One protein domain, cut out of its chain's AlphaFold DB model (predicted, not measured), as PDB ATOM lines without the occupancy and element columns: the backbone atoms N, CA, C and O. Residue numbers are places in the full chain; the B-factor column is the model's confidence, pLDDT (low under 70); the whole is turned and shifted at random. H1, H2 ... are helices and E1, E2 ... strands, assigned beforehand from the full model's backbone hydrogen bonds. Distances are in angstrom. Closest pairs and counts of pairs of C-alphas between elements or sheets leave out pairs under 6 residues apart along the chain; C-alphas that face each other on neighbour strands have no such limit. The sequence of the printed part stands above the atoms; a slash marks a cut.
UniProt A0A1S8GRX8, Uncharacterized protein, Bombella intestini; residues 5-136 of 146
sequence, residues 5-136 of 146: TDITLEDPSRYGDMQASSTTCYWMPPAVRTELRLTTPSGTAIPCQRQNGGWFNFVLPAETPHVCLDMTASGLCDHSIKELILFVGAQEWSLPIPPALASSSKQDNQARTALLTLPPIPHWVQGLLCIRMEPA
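This is residues 5 to 136 of the 146 residues of an uncharacterized protein of Bombella intestini (UniProt A0A1S8GRX8). With little regular structure, the domain is a partial sandwich: the twisted sheet E2 E3 E8 E5 E6 is partly faced by the small sheet E1 E4 E7, and H1 bridges E5 and E7. Residues 5 to 36 form a long loop with no named element. Of 132 printed residues, 51 are in named elements, mostly strand, ordered E1 E2 E3 E4 E5 E6 H1 E7 E8; both sheets are antiparallel. It is compact, radius of gyration of the C-alphas 14.3 A, spanning 43 by 31 by 30 A.

E5, residues 79 to 88, 26.6 A, bends by 53 degrees at residue 82. E8, 127 to 135, 26.2 A, ends at (21.606, -11.633, 37.932). E2 is 48 to 52, E3 55 to 60, E6 91 to 94. E1, 37 to 39, begins at (19.336, 5.577, 39.973); E4 is 66 to 70, E7 113 to 117, H1 99 to 102.

Within hydrogen-bond range are N 130 of E8 and O 85 of E5, 2.8 A, and N 69 of E4 and O 114 of E7, 2.9 A. H1, too short for O i to N i+4 pairs, only grazes the small sheet.

The printed part has no cut and no long link; 46 residues have pLDDT under 70, among them residues 5 to 34 and residues 103 to 111.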
ATOM      1  N   THR A   5      31.900   5.559  60.802       39.09
ATOM      2  CA  THR A   5      32.337   4.863  62.019       39.09
ATOM      3  C   THR A   5      31.274   4.786  63.114       39.09
ATOM      4  O   THR A   5      31.401   3.927  63.977       39.09
ATOM      5  N   ASP A   6      30.239   5.634  63.088       40.06
ATOM      6  CA  ASP A   6      29.149   5.588  64.079       40.06
ATOM      7  C   ASP A   6      28.024   4.593  63.712       40.06
ATOM      8  O   ASP A   6      27.073   4.414  64.476       40.06
ATOM      9  N   ILE A   7      28.119   3.920  62.555       46.78
ATOM     10  CA  ILE A   7      27.265   2.774  62.210       46.78
ATOM     11  C   ILE A   7      27.931   1.516  62.768       46.78
ATOM     12  O   ILE A   7      28.748   0.871  62.110       46.78
ATOM     13  N   THR A   8      27.611   1.180  64.016       46.38
ATOM     14  CA  THR A   8      28.048  -0.080  64.627       46.38
ATOM     15  C   THR A   8      27.269  -1.230  63.993       46.38
ATOM     16  O   THR A   8      26.113  -1.460  64.330       46.38
ATOM     17  N   LEU A   9      27.892  -1.931  63.048       50.59
ATOM     18  CA  LEU A   9      27.320  -3.117  62.411       50.59
ATOM     19  C   LEU A   9      27.419  -4.318  63.364       50.59
ATOM     20  O   LEU A   9      28.507  -4.603  63.865       50.59
ATOM     21  N   GLU A  10      26.312  -5.033  63.595       45.09
ATOM     22  CA  GLU A  10      26.275  -6.190  64.510       45.09
ATOM     23  C   GLU A  10      27.197  -7.344  64.064       45.09
ATOM     24  O   GLU A  10      27.751  -8.047  64.907       45.09
ATOM     25  N   ASP A  11      27.423  -7.502  62.754       50.03
ATOM     26  CA  ASP A  11      28.375  -8.463  62.181       50.03
ATOM     27  C   ASP A  11      29.166  -7.841  61.011       50.03
ATOM     28  O   ASP A  11      28.744  -7.903  59.853       50.03
ATOM     29  N   PRO A  12      30.349  -7.260  61.271       50.50
ATOM     30  CA  PRO A  12      31.168  -6.617  60.243       50.50
ATOM     31  C   PRO A  12      31.587  -7.553  59.102       50.50
ATOM     32  O   PRO A  12      31.876  -7.076  58.003       50.50
ATOM     33  N   SER A  13      31.644  -8.867  59.350       53.62
ATOM     34  CA  SER A  13      32.102  -9.855  58.370       53.62
ATOM     35  C   SER A  13      31.056 -10.128  57.289       53.62
ATOM     36  O   SER A  13      31.406 -10.288  56.120       53.62
ATOM     37  N   ARG A  14      29.770 -10.054  57.650       51.56
ATOM     38  CA  ARG A  14      28.632 -10.136  56.724       51.56
ATOM     39  C   ARG A  14      28.541  -8.934  55.780       51.56
ATOM     40  O   ARG A  14      27.987  -9.039  54.690       51.56
ATOM     41  N   TYR A  15      29.114  -7.805  56.193       56.03
ATOM     42  CA  TYR A  15      28.985  -6.506  55.534       56.03
ATOM     43  C   TYR A  15      30.303  -5.987  54.944       56.03
ATOM     44  O   TYR A  15      30.401  -4.806  54.609       56.03
ATOM     45  N   GLY A  16      31.316  -6.848  54.783       55.03
ATOM     46  CA  GLY A  16      32.620  -6.470  54.220       55.03
ATOM     47  C   GLY A  16      32.518  -5.792  52.847       55.03
ATOM     48  O   GLY A  16      33.226  -4.822  52.571       55.03
ATOM     49  N   ASP A  17      31.557  -6.224  52.027       56.12
ATOM     50  CA  ASP A  17      31.267  -5.624  50.718       56.12
ATOM     51  C   ASP A  17      30.410  -4.351  50.802       56.12
ATOM     52  O   ASP A  17      30.467  -3.501  49.907       56.12
ATOM     53  N   MET A  18      29.682  -4.174  51.907       52.88
ATOM     54  CA  MET A  18      28.786  -3.046  52.180       52.88
ATOM     55  C   MET A  18      29.476  -1.880  52.901       52.88
ATOM     56  O   MET A  18      28.890  -0.802  53.005       52.88
ATOM     57  N   GLN A  19      30.726  -2.043  53.351       52.19
ATOM     58  CA  GLN A  19      31.484  -0.949  53.954       52.19
ATOM     59  C   GLN A  19      31.639   0.203  52.955       52.19
ATOM     60  O   GLN A  19      32.330   0.091  51.936       52.19
ATOM     61  N   ALA A  20      31.035   1.352  53.262       46.03
ATOM     62  CA  ALA A  20      31.479   2.603  52.675       46.03
ATOM     63  C   ALA A  20      32.831   2.921  53.328       46.03
ATOM     64  O   ALA A  20      32.902   3.309  54.492       46.03
ATOM     65  N   SER A  21      33.915   2.642  52.598       42.47
ATOM     66  CA  SER A  21      35.288   2.931  53.024       42.47
ATOM     67  C   SER A  21      35.371   4.336  53.614       42.47
ATOM     68  O   SER A  21      34.731   5.235  53.068       42.47
ATOM     69  N   SER A  22      36.158   4.522  54.681       41.03
ATOM     70  CA  SER A  22      36.356   5.812  55.350       41.03
ATOM     71  C   SER A  22      36.442   6.961  54.338       41.03
ATOM     72  O   SER A  22      37.444   7.115  53.644       41.03
ATOM     73  N   THR A  23      35.345   7.710  54.230       41.22
ATOM     74  CA  THR A  23      35.222   9.031  53.606       41.22
ATOM     75  C   THR A  23      36.187   9.317  52.459       41.22
ATOM     76  O   THR A  23      37.189  10.016  52.593       41.22
ATOM     77  N   THR A  24      35.784   8.914  51.269       30.88
ATOM     78  CA  THR A  24      35.763   9.864  50.161       30.88
ATOM     79  C   THR A  24      34.506   9.530  49.388       30.88
ATOM     80  O   THR A  24      34.355   8.390  48.955       30.88
ATOM     81  N   CYS A  25      33.581  10.487  49.253       31.70
ATOM     82  CA  CYS A  25      32.619  10.396  48.167       31.70
ATOM     83  C   CYS A  25      33.485  10.275  46.923       31.70
ATOM     84  O   CYS A  25      34.081  11.269  46.496       31.70
ATOM     85  N   TYR A  26      33.624   9.069  46.377       27.91
ATOM     86  CA  TYR A  26      34.023   8.965  44.998       27.91
ATOM     87  C   TYR A  26      32.852   9.611  44.282       27.91
ATOM     88  O   TYR A  26      31.803   9.006  44.078       27.91
ATOM     89  N   TRP A  27      33.010  10.901  43.980       27.92
ATOM     90  CA  TRP A  27      32.394  11.485  42.814       27.92
ATOM     91  C   TRP A  27      32.870  10.600  41.675       27.92
ATOM     92  O   TRP A  27      33.890  10.859  41.041       27.92
ATOM     93  N   MET A  28      32.160   9.491  41.462       30.09
ATOM     94  CA  MET A  28      32.137   8.889  40.161       30.09
ATOM     95  C   MET A  28      31.760  10.058  39.257       30.09
ATOM     96  O   MET A  28      30.756  10.732  39.527       30.09
ATOM     97  N   PRO A  29      32.590  10.396  38.257       26.44
ATOM     98  CA  PRO A  29      32.184  11.368  37.267       26.44
ATOM     99  C   PRO A  29      30.769  10.981  36.823       26.44
ATOM    100  O   PRO A  29      30.498   9.779  36.729       26.44
ATOM    101  N   PRO A  30      29.875  11.926  36.496       36.47
ATOM    102  CA  PRO A  30      28.538  11.610  35.971       36.47
ATOM    103  C   PRO A  30      28.553  10.662  34.745       36.47
ATOM    104  O   PRO A  30      27.503  10.227  34.274       36.47
ATOM    105  N   ALA A  31      29.743  10.334  34.231       32.38
ATOM    106  CA  ALA A  31      30.034   9.337  33.219       32.38
ATOM    107  C   ALA A  31      30.042   7.869  33.693       32.38
ATOM    108  O   ALA A  31      29.816   7.008  32.844       32.38
ATOM    109  N   VAL A  32      30.232   7.537  34.981       38.12
ATOM    110  CA  VAL A  32      29.892   6.177  35.439       38.12
ATOM    111  C   VAL A  32      28.423   6.203  35.788       38.12
ATOM    112  O   VAL A  32      28.014   6.453  36.916       38.12
ATOM    113  N   ARG A  33      27.627   6.014  34.738       47.06
ATOM    114  CA  ARG A  33      26.225   5.653  34.846       47.06
ATOM    115  C   ARG A  33      26.170   4.371  35.670       47.06
ATOM    116  O   ARG A  33      26.202   3.286  35.101       47.06
ATOM    117  N   THR A  34      26.097   4.474  36.996       54.91
ATOM    118  CA  THR A  34      25.458   3.403  37.743       54.91
ATOM    119  C   THR A  34      24.069   3.326  37.143       54.91
ATOM    120  O   THR A  34      23.301   4.288  37.159       54.91
ATOM    121  N   GLU A  35      23.815   2.221  36.465       71.94
ATOM    122  CA  GLU A  35      22.565   1.980  35.766       71.94
ATOM    123  C   GLU A  35      21.374   2.045  36.746       71.94
ATOM    124  O   GLU A  35      20.256   2.366  36.356       71.94
ATOM    125  N   LEU A  36      21.651   1.865  38.043       78.31
ATOM    126  CA  LEU A  36      20.747   2.096  39.157       78.31
ATOM    127  C   LEU A  36      20.730   3.576  39.557       78.31
ATOM    128  O   LEU A  36      21.773   4.153  39.888       78.31
ATOM    129  N   ARG A  37      19.539   4.179  39.580       84.38
ATOM    130  CA  ARG A  37      19.336   5.577  39.973       84.38
ATOM    131  C   ARG A  37      18.476   5.670  41.222       84.38
ATOM    132  O   ARG A  37      17.409   5.071  41.286       84.38
ATOM    133  N   LEU A  38      18.922   6.473  42.182       86.44
ATOM    134  CA  LEU A  38      18.163   6.810  43.379       86.44
ATOM    135  C   LEU A  38      17.891   8.313  43.388       86.44
ATOM    136  O   LEU A  38      18.813   9.100  43.180       86.44
ATOM    137  N   THR A  39      16.649   8.731  43.616       87.56
ATOM    138  CA  THR A  39      16.279  10.150  43.698       87.56
ATOM    139  C   THR A  39      15.484  10.467  44.957       87.56
ATOM    140  O   THR A  39      14.738   9.644  45.486       87.56
ATOM    141  N   THR A  40      15.642  11.694  45.452       84.62
ATOM    142  CA  THR A  40      14.772  12.267  46.482       84.62
ATOM    143  C   THR A  40      13.364  12.516  45.919       84.62
ATOM    144  O   THR A  40      13.186  12.565  44.697       84.62
ATOM    145  N   PRO A  41      12.355  12.790  46.767       78.12
ATOM    146  CA  PRO A  41      11.015  13.161  46.304       78.12
ATOM    147  C   PRO A  41      10.998  14.442  45.455       78.12
ATOM    148  O   PRO A  41      10.125  14.618  44.613       78.12
ATOM    149  N   SER A  42      11.988  15.323  45.639       81.62
ATOM    150  CA  SER A  42      12.192  16.524  44.819       81.62
ATOM    151  C   SER A  42      12.860  16.243  43.464       81.62
ATOM    152  O   SER A  42      13.133  17.180  42.717       81.62
ATOM    153  N   GLY A  43      13.158  14.979  43.145       79.94
ATOM    154  CA  GLY A  43      13.815  14.565  41.903       79.94
ATOM    155  C   GLY A  43      15.335  14.750  41.900       79.94
ATOM    156  O   GLY A  43      15.969  14.580  40.861       79.94
ATOM    157  N   THR A  44      15.944  15.085  43.042       84.31
ATOM    158  CA  THR A  44      17.403  15.230  43.142       84.31
ATOM    159  C   THR A  44      18.051  13.852  43.162       84.31
ATOM    160  O   THR A  44      17.688  13.015  43.983       84.31
ATOM    161  N   ALA A  45      19.014  13.607  42.273       83.75
ATOM    162  CA  ALA A  45      19.739  12.341  42.236       83.75
ATOM    163  C   ALA A  45      20.665  12.186  43.450       83.75
ATOM    164  O   ALA A  45      21.458  13.076  43.759       83.75
ATOM    165  N   ILE A  46      20.577  11.034  44.108       84.31
ATOM    166  CA  ILE A  46      21.463  10.610  45.187       84.31
ATOM    167  C   ILE A  46      22.556   9.735  44.557       84.31
ATOM    168  O   ILE A  46      22.245   8.688  43.982       84.31
ATOM    169  N   PRO A  47      23.832  10.144  44.624       80.00
ATOM    170  CA  PRO A  47      24.913   9.407  43.987       80.00
ATOM    171  C   PRO A  47      25.199   8.092  44.718       80.00
ATOM    172  O   PRO A  47      25.326   8.061  45.948       80.00
ATOM    173  N   CYS A  48      25.370   7.024  43.939       80.38
ATOM    174  CA  CYS A  48      25.905   5.762  44.432       80.38
ATOM    175  C   CYS A  48      27.356   5.974  44.892       80.38
ATOM    176  O   CYS A  48      28.191   6.464  44.134       80.38
ATOM    177  N   GLN A  49      27.646   5.631  46.144       72.62
ATOM    178  CA  GLN A  49      28.963   5.791  46.762       72.62
ATOM    179  C   GLN A  49      29.895   4.620  46.450       72.62
ATOM    180  O   GLN A  49      31.110   4.794  46.378       72.62
ATOM    181  N   ARG A  50      29.334   3.416  46.302       68.69
ATOM    182  CA  ARG A  50      30.087   2.186  46.055       68.69
ATOM    183  C   ARG A  50      29.217   1.168  45.334       68.69
ATOM    184  O   ARG A  50      28.070   0.960  45.722       68.69
ATOM    185  N   GLN A  51      29.820   0.507  44.350       71.25
ATOM    186  CA  GLN A  51      29.300  -0.700  43.726       71.25
ATOM    187  C   GLN A  51      30.337  -1.822  43.878       71.25
ATOM    188  O   GLN A  51      31.434  -1.706  43.334       71.25
ATOM    189  N   ASN A  52      30.025  -2.883  44.625       69.94
ATOM    190  CA  ASN A  52      30.908  -4.050  44.766       69.94
ATOM    191  C   ASN A  52      30.103  -5.325  45.040       69.94
ATOM    192  O   ASN A  52      29.176  -5.292  45.838       69.94
ATOM    193  N   GLY A  53      30.446  -6.443  44.392       71.75
ATOM    194  CA  GLY A  53      29.817  -7.743  44.670       71.75
ATOM    195  C   GLY A  53      28.284  -7.770  44.535       71.75
ATOM    196  O   GLY A  53      27.626  -8.497  45.267       71.75
ATOM    197  N   GLY A  54      27.704  -6.944  43.654       77.75
ATOM    198  CA  GLY A  54      26.247  -6.803  43.508       77.75
ATOM    199  C   GLY A  54      25.589  -5.825  44.490       77.75
ATOM    200  O   GLY A  54      24.396  -5.563  44.371       77.75
ATOM    201  N   TRP A  55      26.343  -5.233  45.418       80.44
ATOM    202  CA  TRP A  55      25.856  -4.202  46.334       80.44
ATOM    203  C   TRP A  55      26.015  -2.800  45.764       80.44
ATOM    204  O   TRP A  55      27.070  -2.469  45.222       80.44
ATOM    205  N   PHE A  56      24.989  -1.973  45.950       84.88
ATOM    206  CA  PHE A  56      24.957  -0.550  45.625       84.88
ATOM    207  C   PHE A  56      24.623   0.252  46.880       84.88
ATOM    208  O   PHE A  56      23.578   0.034  47.494       84.88
ATOM    209  N   ASN A  57      25.488   1.200  47.235       84.75
ATOM    210  CA  ASN A  57      25.385   1.932  48.496       84.75
ATOM    211  C   ASN A  57      25.099   3.414  48.256       84.75
ATOM    212  O   ASN A  57      25.805   4.070  47.491       84.75
ATOM    213  N   PHE A  58      24.120   3.966  48.965       85.25
ATOM    214  CA  PHE A  58      23.690   5.356  48.853       85.25
ATOM    215  C   PHE A  58      23.654   6.009  50.230       85.25
ATOM    216  O   PHE A  58      23.014   5.504  51.148       85.25
ATOM    217  N   VAL A  59      24.305   7.163  50.365       84.38
ATOM    218  CA  VAL A  59      24.190   7.983  51.577       84.38
ATOM    219  C   VAL A  59      22.994   8.904  51.406       84.38
ATOM    220  O   VAL A  59      22.967   9.760  50.520       84.38
ATOM    221  N   LEU A  60      21.994   8.699  52.248       84.12
ATOM    222  CA  LEU A  60      20.774   9.475  52.253       84.12
ATOM    223  C   LEU A  60      20.990  10.800  52.988       84.12
ATOM    224  O   LEU A  60      21.607  10.821  54.061       84.12
ATOM    225  N   PRO A  61      20.445  11.909  52.463       78.50
ATOM    226  CA  PRO A  61      20.321  13.140  53.226       78.50
ATOM    227  C   PRO A  61      19.562  12.905  54.539       78.50
ATOM    228  O   PRO A  61      18.719  12.007  54.639       78.50
ATOM    229  N   ALA A  62      19.832  13.745  55.535       74.62
ATOM    230  CA  ALA A  62      19.006  13.801  56.735       74.62
ATOM    231  C   ALA A  62      17.541  14.084  56.360       74.62
ATOM    232  O   ALA A  62      17.283  14.743  55.351       74.62
ATOM    233  N   GLU A  63      16.596  13.580  57.157       76.56
ATOM    234  CA  GLU A  63      15.156  13.784  56.934       76.56
ATOM    235  C   GLU A  63      14.666  13.325  55.545       76.56
ATOM    236  O   GLU A  63      13.837  13.980  54.920       76.56
ATOM    237  N   THR A  64      15.166  12.194  55.037       81.19
ATOM    238  CA  THR A  64      14.676  11.612  53.776       81.19
ATOM    239  C   THR A  64      13.576  10.580  54.066       81.19
ATOM    240  O   THR A  64      13.905   9.441  54.388       81.19
ATOM    241  N   PRO A  65      12.273  10.923  53.968       83.38
ATOM    242  CA  PRO A  65      11.188   9.995  54.311       83.38
ATOM    243  C   PRO A  65      10.922   8.954  53.218       83.38
ATOM    244  O   PRO A  65      10.462   7.847  53.497       83.38
ATOM    245  N   HIS A  66      11.199   9.306  51.963       88.00
ATOM    246  CA  HIS A  66      10.994   8.437  50.813       88.00
ATOM    247  C   HIS A  66      12.078   8.681  49.772       88.00
ATOM    248  O   HIS A  66      12.586   9.796  49.648       88.00
ATOM    249  N   VAL A  67      12.383   7.657  48.986       90.12
ATOM    250  CA  VAL A  67      13.278   7.746  47.828       90.12
ATOM    251  C   VAL A  67      12.679   6.987  46.659       90.12
ATOM    252  O   VAL A  67      11.989   5.990  46.847       90.12
ATOM    253  N   CYS A  68      12.925   7.455  45.446       89.19
ATOM    254  CA  CYS A  68      12.519   6.759  44.238       89.19
ATOM    255  C   CYS A  68      13.719   5.989  43.688       89.19
ATOM    256  O   CYS A  68      14.782   6.570  43.463       89.19
ATOM    257  N   LEU A  69      13.555   4.681  43.514       88.69
ATOM    258  CA  LEU A  69      14.555   3.809  42.916       88.69
ATOM    259  C   LEU A  69      14.149   3.482  41.487       88.69
ATOM    260  O   LEU A  69      13.031   3.029  41.259       88.69
ATOM    261  N   ASP A  70      15.067   3.677  40.550       84.81
ATOM    262  CA  ASP A  70      14.876   3.458  39.123       84.81
ATOM    263  C   ASP A  70      15.938   2.488  38.579       84.81
ATOM    264  O   ASP A  70      17.145   2.729  38.674       84.81
ATOM    265  N   MET A  71      15.454   1.373  38.023       79.69
ATOM    266  CA  MET A  71      16.220   0.276  37.427       79.69
ATOM    267  C   MET A  71      15.971   0.137  35.916       79.69
ATOM    268  O   MET A  71      16.152  -0.941  35.352       79.69
ATOM    269  N   THR A  72      15.495   1.190  35.248       74.62
ATOM    270  CA  THR A  72      15.129   1.140  33.818       74.62
ATOM    271  C   THR A  72      16.323   1.120  32.862       74.62
ATOM    272  O   THR A  72      16.148   0.961  31.654       74.62
ATOM    273  N   ALA A  73      17.546   1.275  33.367       72.69
ATOM    274  CA  ALA A  73      18.741   1.203  32.544       72.69
ATOM    275  C   ALA A  73      18.969  -0.211  31.983       72.69
ATOM    276  O   ALA A  73      18.816  -1.218  32.675       72.69
ATOM    277  N   SER A  74      19.380  -0.267  30.714       64.75
ATOM    278  CA  SER A  74      19.409  -1.490  29.909       64.75
ATOM    279  C   SER A  74      20.279  -2.618  30.470       64.75
ATOM    280  O   SER A  74      19.904  -3.775  30.320       64.75
ATOM    281  N   GLY A  75      21.413  -2.331  31.118       68.19
ATOM    282  CA  GLY A  75      22.257  -3.387  31.694       68.19
ATOM    283  C   GLY A  75      21.739  -3.961  33.021       68.19
ATOM    284  O   GLY A  75      22.218  -5.005  33.465       68.19
ATOM    285  N   LEU A  76      20.688  -3.376  33.612       72.25
ATOM    286  CA  LEU A  76      20.012  -3.931  34.791       72.25
ATOM    287  C   LEU A  76      18.754  -4.726  34.456       72.25
ATOM    288  O   LEU A  76      18.160  -5.303  35.368       72.25
ATOM    289  N   CYS A  77      18.346  -4.793  33.186       68.88
ATOM    290  CA  CYS A  77      17.146  -5.515  32.754       68.88
ATOM    291  C   CYS A  77      17.131  -6.981  33.209       68.88
ATOM    292  O   CYS A  77      16.078  -7.489  33.592       68.88
ATOM    293  N   ASP A  78      18.304  -7.612  33.258       74.12
ATOM    294  CA  ASP A  78      18.464  -9.006  33.674       74.12
ATOM    295  C   ASP A  78      18.797  -9.169  35.160       74.12
ATOM    296  O   ASP A  78      19.109 -10.269  35.595       74.12
ATOM    297  N   HIS A  79      18.727  -8.108  35.965       78.19
ATOM    298  CA  HIS A  79      19.019  -8.158  37.398       78.19
ATOM    299  C   HIS A  79      17.751  -8.002  38.232       78.19
ATOM    300  O   HIS A  79      16.843  -7.271  37.844       78.19
ATOM    301  N   SER A  80      17.695  -8.624  39.407       80.75
ATOM    302  CA  SER A  80      16.636  -8.408  40.402       80.75
ATOM    303  C   SER A  80      17.216  -7.929  41.728       80.75
ATOM    304  O   SER A  80      18.365  -8.221  42.062       80.75
ATOM    305  N   ILE A  81      16.420  -7.166  42.481       85.31
ATOM    306  CA  ILE A  81      16.782  -6.805  43.852       85.31
ATOM    307  C   ILE A  81      16.508  -8.005  44.750       85.31
ATOM    308  O   ILE A  81      15.413  -8.569  44.728       85.31
ATOM    309  N   LYS A  82      17.505  -8.374  45.553       85.62
ATOM    310  CA  LYS A  82      17.419  -9.454  46.541       85.62
ATOM    311  C   LYS A  82      17.294  -8.936  47.957       85.62
ATOM    312  O   LYS A  82      16.599  -9.547  48.760       85.62
ATOM    313  N   GLU A  83      17.950  -7.815  48.250       86.19
ATOM    314  CA  GLU A  83      17.965  -7.219  49.582       86.19
ATOM    315  C   GLU A  83      17.953  -5.691  49.480       86.19
ATOM    316  O   GLU A  83      18.629  -5.101  48.631       86.19
ATOM    317  N   LEU A  84      17.180  -5.059  50.362       88.81
ATOM    318  CA  LEU A  84      17.183  -3.621  50.610       88.81
ATOM    319  C   LEU A  84      17.409  -3.425  52.101       88.81
ATOM    320  O   LEU A  84      16.580  -3.845  52.906       88.81
ATOM    321  N   ILE A  85      18.520  -2.799  52.467       87.06
ATOM    322  CA  ILE A  85      18.905  -2.613  53.864       87.06
ATOM    323  C   ILE A  85      19.185  -1.137  54.096       87.06
ATOM    324  O   ILE A  85      19.933  -0.520  53.343       87.06
ATOM    325  N   LEU A  86      18.583  -0.562  55.129       86.75
ATOM    326  CA  LEU A  86      18.866   0.791  55.581       86.75
ATOM    327  C   LEU A  86      19.585   0.739  56.924       86.75
ATOM    328  O   LEU A  86      19.099   0.103  57.853       86.75
ATOM    329  N   PHE A  87      20.674   1.489  57.042       81.69
ATOM    330  CA  PHE A  87      21.324   1.765  58.316       81.69
ATOM    331  C   PHE A  87      21.116   3.223  58.722       81.69
ATOM    332  O   PHE A  87      21.268   4.121  57.894       81.69
ATOM    333  N   VAL A  88      20.803   3.476  59.993       78.88
ATOM    334  CA  VAL A  88      20.766   4.824  60.589       78.88
ATOM    335  C   VAL A  88      21.462   4.752  61.943       78.88
ATOM    336  O   VAL A  88      20.916   4.220  62.911       78.88
ATOM    337  N   GLY A  89      22.695   5.256  62.015       72.38
ATOM    338  CA  GLY A  89      23.562   4.986  63.166       72.38
ATOM    339  C   GLY A  89      23.746   3.476  63.342       72.38
ATOM    340  O   GLY A  89      23.919   2.769  62.359       72.38
ATOM    341  N   ALA A  90      23.643   2.962  64.566       68.50
ATOM    342  CA  ALA A  90      23.770   1.527  64.850       68.50
ATOM    343  C   ALA A  90      22.514   0.685  64.525       68.50
ATOM    344  O   ALA A  90      22.482  -0.500  64.838       68.50
ATOM    345  N   GLN A  91      21.454   1.277  63.965       72.19
ATOM    346  CA  GLN A  91      20.213   0.557  63.661       72.19
ATOM    347  C   GLN A  91      20.197   0.071  62.212       72.19
ATOM    348  O   GLN A  91      20.547   0.827  61.307       72.19
ATOM    349  N   GLU A  92      19.739  -1.166  62.010       81.69
ATOM    350  CA  GLU A  92      19.561  -1.821  60.712       81.69
ATOM    351  C   GLU A  92      18.070  -2.107  60.461       81.69
ATOM    352  O   GLU A  92      17.373  -2.639  61.327       81.69
ATOM    353  N   TRP A  93      17.585  -1.808  59.254       80.38
ATOM    354  CA  TRP A  93      16.254  -2.199  58.788       80.38
ATOM    355  C   TRP A  93      16.324  -2.901  57.441       80.38
ATOM    356  O   TRP A  93      16.776  -2.325  56.452       80.38
ATOM    357  N   SER A  94      15.764  -4.107  57.375       86.00
ATOM    358  CA  SER A  94      15.411  -4.742  56.106       86.00
ATOM    359  C   SER A  94      14.128  -4.112  55.562       86.00
ATOM    360  O   SER A  94      13.075  -4.172  56.200       86.00
ATOM    361  N   LEU A  95      14.212  -3.493  54.388       87.75
ATOM    362  CA  LEU A  95      13.076  -2.864  53.725       87.75
ATOM    363  C   LEU A  95      12.377  -3.862  52.791       87.75
ATOM    364  O   LEU A  95      13.038  -4.683  52.150       87.75
ATOM    365  N   PRO A  96      11.039  -3.792  52.664       87.44
ATOM    366  CA  PRO A  96      10.318  -4.623  51.715       87.44
ATOM    367  C   PRO A  96      10.709  -4.250  50.283       87.44
ATOM    368  O   PRO A  96      10.754  -3.073  49.928       87.44
ATOM    369  N   ILE A  97      10.944  -5.260  49.447       87.50
ATOM    370  CA  ILE A  97      11.239  -5.063  48.027       87.50
ATOM    371  C   ILE A  97       9.919  -4.824  47.294       87.50
ATOM    372  O   ILE A  97       9.048  -5.698  47.311       87.50
ATOM    373  N   PRO A  98       9.739  -3.662  46.641       83.94
ATOM    374  CA  PRO A  98       8.540  -3.410  45.862       83.94
ATOM    375  C   PRO A  98       8.377  -4.458  44.755       83.94
ATOM    376  O   PRO A  98       9.358  -4.776  44.080       83.94
ATOM    377  N   PRO A  99       7.151  -4.945  44.487       81.56
ATOM    378  CA  PRO A  99       6.912  -5.943  43.443       81.56
ATOM    379  C   PRO A  99       7.455  -5.538  42.067       81.56
ATOM    380  O   PRO A  99       7.954  -6.385  41.336       81.56
ATOM    381  N   ALA A 100       7.437  -4.237  41.750       76.50
ATOM    382  CA  ALA A 100       7.987  -3.676  40.512       76.50
ATOM    383  C   ALA A 100       9.509  -3.875  40.345       76.50
ATOM    384  O   ALA A 100      10.036  -3.728  39.243       76.50
ATOM    385  N   LEU A 101      10.221  -4.187  41.432       77.69
ATOM    386  CA  LEU A 101      11.675  -4.363  41.471       77.69
ATOM    387  C   LEU A 101      12.093  -5.818  41.761       77.69
ATOM    388  O   LEU A 101      13.270  -6.159  41.624       77.69
ATOM    389  N   ALA A 102      11.140  -6.674  42.147       72.75
ATOM    390  CA  ALA A 102      11.374  -8.064  42.541       72.75
ATOM    391  C   ALA A 102      11.465  -9.040  41.347       72.75
ATOM    392  O   ALA A 102      12.113 -10.082  41.445       72.75
ATOM    393  N   SER A 103      10.821  -8.729  40.220       65.12
ATOM    394  CA  SER A 103      10.724  -9.590  39.032       65.12
ATOM    395  C   SER A 103      11.843  -9.350  38.014       65.12
ATOM    396  O   SER A 103      12.368  -8.244  37.876       65.12
ATOM    397  N   SER A 104      12.177 -10.403  37.258       58.09
ATOM    398  CA  SER A 104      13.118 -10.337  36.141       58.09
ATOM    399  C   SER A 104      12.706 -11.192  34.934       58.09
ATOM    400  O   SER A 104      11.994 -12.191  35.055       58.09
ATOM    401  N   SER A 105      13.224 -10.772  33.777       49.75
ATOM    402  CA  SER A 105      13.328 -11.411  32.457       49.75
ATOM    403  C   SER A 105      12.140 -11.344  31.493       49.75
ATOM    404  O   SER A 105      12.353 -11.529  30.298       49.75
ATOM    405  N   LYS A 106      10.907 -11.034  31.922       50.09
ATOM    406  CA  LYS A 106       9.748 -10.968  30.992       50.09
ATOM    407  C   LYS A 106       8.736  -9.850  31.245       50.09
ATOM    408  O   LYS A 106       7.635  -9.895  30.701       50.09
ATOM    409  N   GLN A 107       9.077  -8.839  32.043       50.09
ATOM    410  CA  GLN A 107       8.260  -7.626  32.093       50.09
ATOM    411  C   GLN A 107       8.674  -6.701  30.955       50.09
ATOM    412  O   GLN A 107       9.574  -5.876  31.072       50.09
ATOM    413  N   ASP A 108       8.011  -6.920  29.830       46.97
ATOM    414  CA  ASP A 108       7.991  -6.072  28.650       46.97
ATOM    415  C   ASP A 108       7.815  -4.597  29.064       46.97
ATOM    416  O   ASP A 108       6.757  -4.221  29.561       46.97
ATOM    417  N   ASN A 109       8.883  -3.797  28.956       49.50
ATOM    418  CA  ASN A 109       8.924  -2.326  29.044       49.50
ATOM    419  C   ASN A 109       8.156  -1.618  30.191       49.50
ATOM    420  O   ASN A 109       7.979  -0.398  30.147       49.50
ATOM    421  N   GLN A 110       7.710  -2.321  31.236       54.34
ATOM    422  CA  GLN A 110       7.056  -1.702  32.388       54.34
ATOM    423  C   GLN A 110       8.105  -1.028  33.275       54.34
ATOM    424  O   GLN A 110       9.132  -1.619  33.604       54.34
ATOM    425  N   ALA A 111       7.843   0.229  33.639       60.88
ATOM    426  CA  ALA A 111       8.740   1.066  34.426       60.88
ATOM    427  C   ALA A 111       9.180   0.351  35.715       60.88
ATOM    428  O   ALA A 111       8.390   0.168  36.641       60.88
ATOM    429  N   ARG A 112      10.460  -0.038  35.779       75.75
ATOM    430  CA  ARG A 112      11.106  -0.619  36.966       75.75
ATOM    431  C   ARG A 112      11.512   0.488  37.926       75.75
ATOM    432  O   ARG A 112      12.685   0.692  38.230       75.75
ATOM    433  N   THR A 113      10.509   1.244  38.341       80.56
ATOM    434  CA  THR A 113      10.653   2.404  39.203       80.56
ATOM    435  C   THR A 113       9.720   2.231  40.388       80.56
ATOM    436  O   THR A 113       8.542   1.921  40.207       80.56
ATOM    437  N   ALA A 114      10.224   2.413  41.604       86.38
ATOM    438  CA  ALA A 114       9.401   2.297  42.800       86.38
ATOM    439  C   ALA A 114       9.759   3.348  43.845       86.38
ATOM    440  O   ALA A 114      10.926   3.679  44.053       86.38
ATOM    441  N   LEU A 115       8.730   3.824  44.542       88.44
ATOM    442  CA  LEU A 115       8.888   4.639  45.734       88.44
ATOM    443  C   LEU A 115       9.160   3.722  46.931       88.44
ATOM    444  O   LEU A 115       8.343   2.863  47.263       88.44
ATOM    445  N   LEU A 116      10.300   3.920  47.580       90.06
ATOM    446  CA  LEU A 116      10.663   3.283  48.836       90.06
ATOM    447  C   LEU A 116      10.293   4.219  49.981       90.06
ATOM    448  O   LEU A 116      10.772   5.352  50.043       90.06
ATOM    449  N   THR A 117       9.455   3.738  50.892       90.00
ATOM    450  CA  THR A 117       9.184   4.419  52.160       90.00
ATOM    451  C   THR A 117      10.229   4.003  53.176       90.00
ATOM    452  O   THR A 117      10.435   2.811  53.401       90.00
ATOM    453  N   LEU A 118      10.889   4.989  53.773       88.31
ATOM    454  CA  LEU A 118      11.955   4.779  54.737       88.31
ATOM    455  C   LEU A 118      11.420   4.991  56.159       88.31
ATOM    456  O   LEU A 118      10.511   5.802  56.361       88.31
ATOM    457  N   PRO A 119      11.955   4.275  57.162       85.00
ATOM    458  CA  PRO A 119      11.696   4.612  58.554       85.00
ATOM    459  C   PRO A 119      12.203   6.033  58.868       85.00
ATOM    460  O   PRO A 119      13.042   6.568  58.140       85.00
ATOM    461  N   PRO A 120      11.716   6.666  59.951       81.44
ATOM    462  CA  PRO A 120      12.106   8.026  60.306       81.44
ATOM    463  C   PRO A 120      13.620   8.143  60.525       81.44
ATOM    464  O   PRO A 120      14.164   7.554  61.456       81.44
ATOM    465  N   ILE A 121      14.291   8.933  59.684       78.44
ATOM    466  CA  ILE A 121      15.718   9.244  59.825       78.44
ATOM    467  C   ILE A 121      15.838  10.549  60.624       78.44
ATOM    468  O   ILE A 121      15.370  11.585  60.141       78.44
ATOM    469  N   PRO A 122      16.442  10.544  61.828       75.06
ATOM    470  CA  PRO A 122      16.638  11.762  62.602       75.06
ATOM    471  C   PRO A 122      17.476  12.786  61.834       75.06
ATOM    472  O   PRO A 122      18.439  12.430  61.162       75.06
ATOM    473  N   HIS A 123      17.170  14.072  61.995       78.44
ATOM    474  CA  HIS A 123      17.846  15.161  61.278       78.44
ATOM    475  C   HIS A 123      19.362  15.257  61.532       78.44
ATOM    476  O   HIS A 123      20.098  15.861  60.755       78.44
ATOM    477  N   TRP A 124      19.836  14.680  62.637       72.75
ATOM    478  CA  TRP A 124      21.239  14.687  63.047       72.75
ATOM    479  C   TRP A 124      22.019  13.445  62.575       72.75
ATOM    480  O   TRP A 124      23.219  13.359  62.835       72.75
ATOM    481  N   VAL A 125      21.377  12.510  61.858       71.31
ATOM    482  CA  VAL A 125      22.001  11.292  61.310       71.31
ATOM    483  C   VAL A 125      21.746  11.185  59.808       71.31
ATOM    484  O   VAL A 125      20.686  11.555  59.310       71.31
ATOM    485  N   GLN A 126      22.720  10.651  59.075       77.25
ATOM    486  CA  GLN A 126      22.543  10.252  57.679       77.25
ATOM    487  C   GLN A 126      22.207   8.763  57.597       77.25
ATOM    488  O   GLN A 126      22.771   7.954  58.332       77.25
ATOM    489  N   GLY A 127      21.304   8.405  56.687       81.94
ATOM    490  CA  GLY A 127      21.020   7.004  56.390       81.94
ATOM    491  C   GLY A 127      22.022   6.431  55.388       81.94
ATOM    492  O   GLY A 127      22.471   7.141  54.492       81.94
ATOM    493  N   LEU A 128      22.336   5.144  55.491       84.94
ATOM    494  CA  LEU A 128      23.020   4.383  54.448       84.94
ATOM    495  C   LEU A 128      22.040   3.355  53.882       84.94
ATOM    496  O   LEU A 128      21.704   2.389  54.559       84.94
ATOM    497  N   LEU A 129      21.576   3.573  52.653       87.94
ATOM    498  CA  LEU A 129      20.743   2.619  51.929       87.94
ATOM    499  C   LEU A 129      21.630   1.720  51.069       87.94
ATOM    500  O   LEU A 129      22.316   2.196  50.166       87.94
ATOM    501  N   CYS A 130      21.573   0.424  51.328       86.25
ATOM    502  CA  CYS A 130      22.291  -0.609  50.605       86.25
ATOM    503  C   CYS A 130      21.306  -1.475  49.821       86.25
ATOM    504  O   CYS A 130      20.286  -1.923  50.348       86.25
ATOM    505  N   ILE A 131      21.624  -1.722  48.557       87.56
ATOM    506  CA  ILE A 131      20.777  -2.460  47.623       87.56
ATOM    507  C   ILE A 131      21.594  -3.615  47.061       87.56
ATOM    508  O   ILE A 131      22.586  -3.377  46.375       87.56
ATOM    509  N   ARG A 132      21.180  -4.855  47.331       86.00
ATOM    510  CA  ARG A 132      21.776  -6.047  46.722       86.00
ATOM    511  C   ARG A 132      21.020  -6.403  45.465       86.00
ATOM    512  O   ARG A 132      19.816  -6.671  45.501       86.00
ATOM    513  N   MET A 133      21.752  -6.467  44.371       83.25
ATOM    514  CA  MET A 133      21.266  -6.949  43.097       83.25
ATOM    515  C   MET A 133      21.999  -8.218  42.704       83.25
ATOM    516  O   MET A 133      23.206  -8.345  42.904       83.25
ATOM    517  N   GLU A 134      21.264  -9.131  42.090       81.44
ATOM    518  CA  GLU A 134      21.823 -10.340  41.501       81.44
ATOM    519  C   GLU A 134      21.338 -10.480  40.062       81.44
ATOM    520  O   GLU A 134      20.243 -10.002  39.739       81.44
ATOM    521  N   PRO A 135      22.124 -11.138  39.191       77.62
ATOM    522  CA  PRO A 135      21.606 -11.633  37.932       77.62
ATOM    523  C   PRO A 135      20.374 -12.473  38.234       77.62
ATOM    524  O   PRO A 135      20.374 -13.332  39.118       77.62
ATOM    525  N   ALA A 136      19.300 -12.207  37.524       69.06
ATOM    526  CA  ALA A 136      18.140 -13.039  37.634       69.06
ATOM    527  C   ALA A 136      18.454 -14.416  37.090       69.06
ATOM    528  O   ALA A 136      19.052 -14.556  36.023       69.06
TER     529      ALA A 136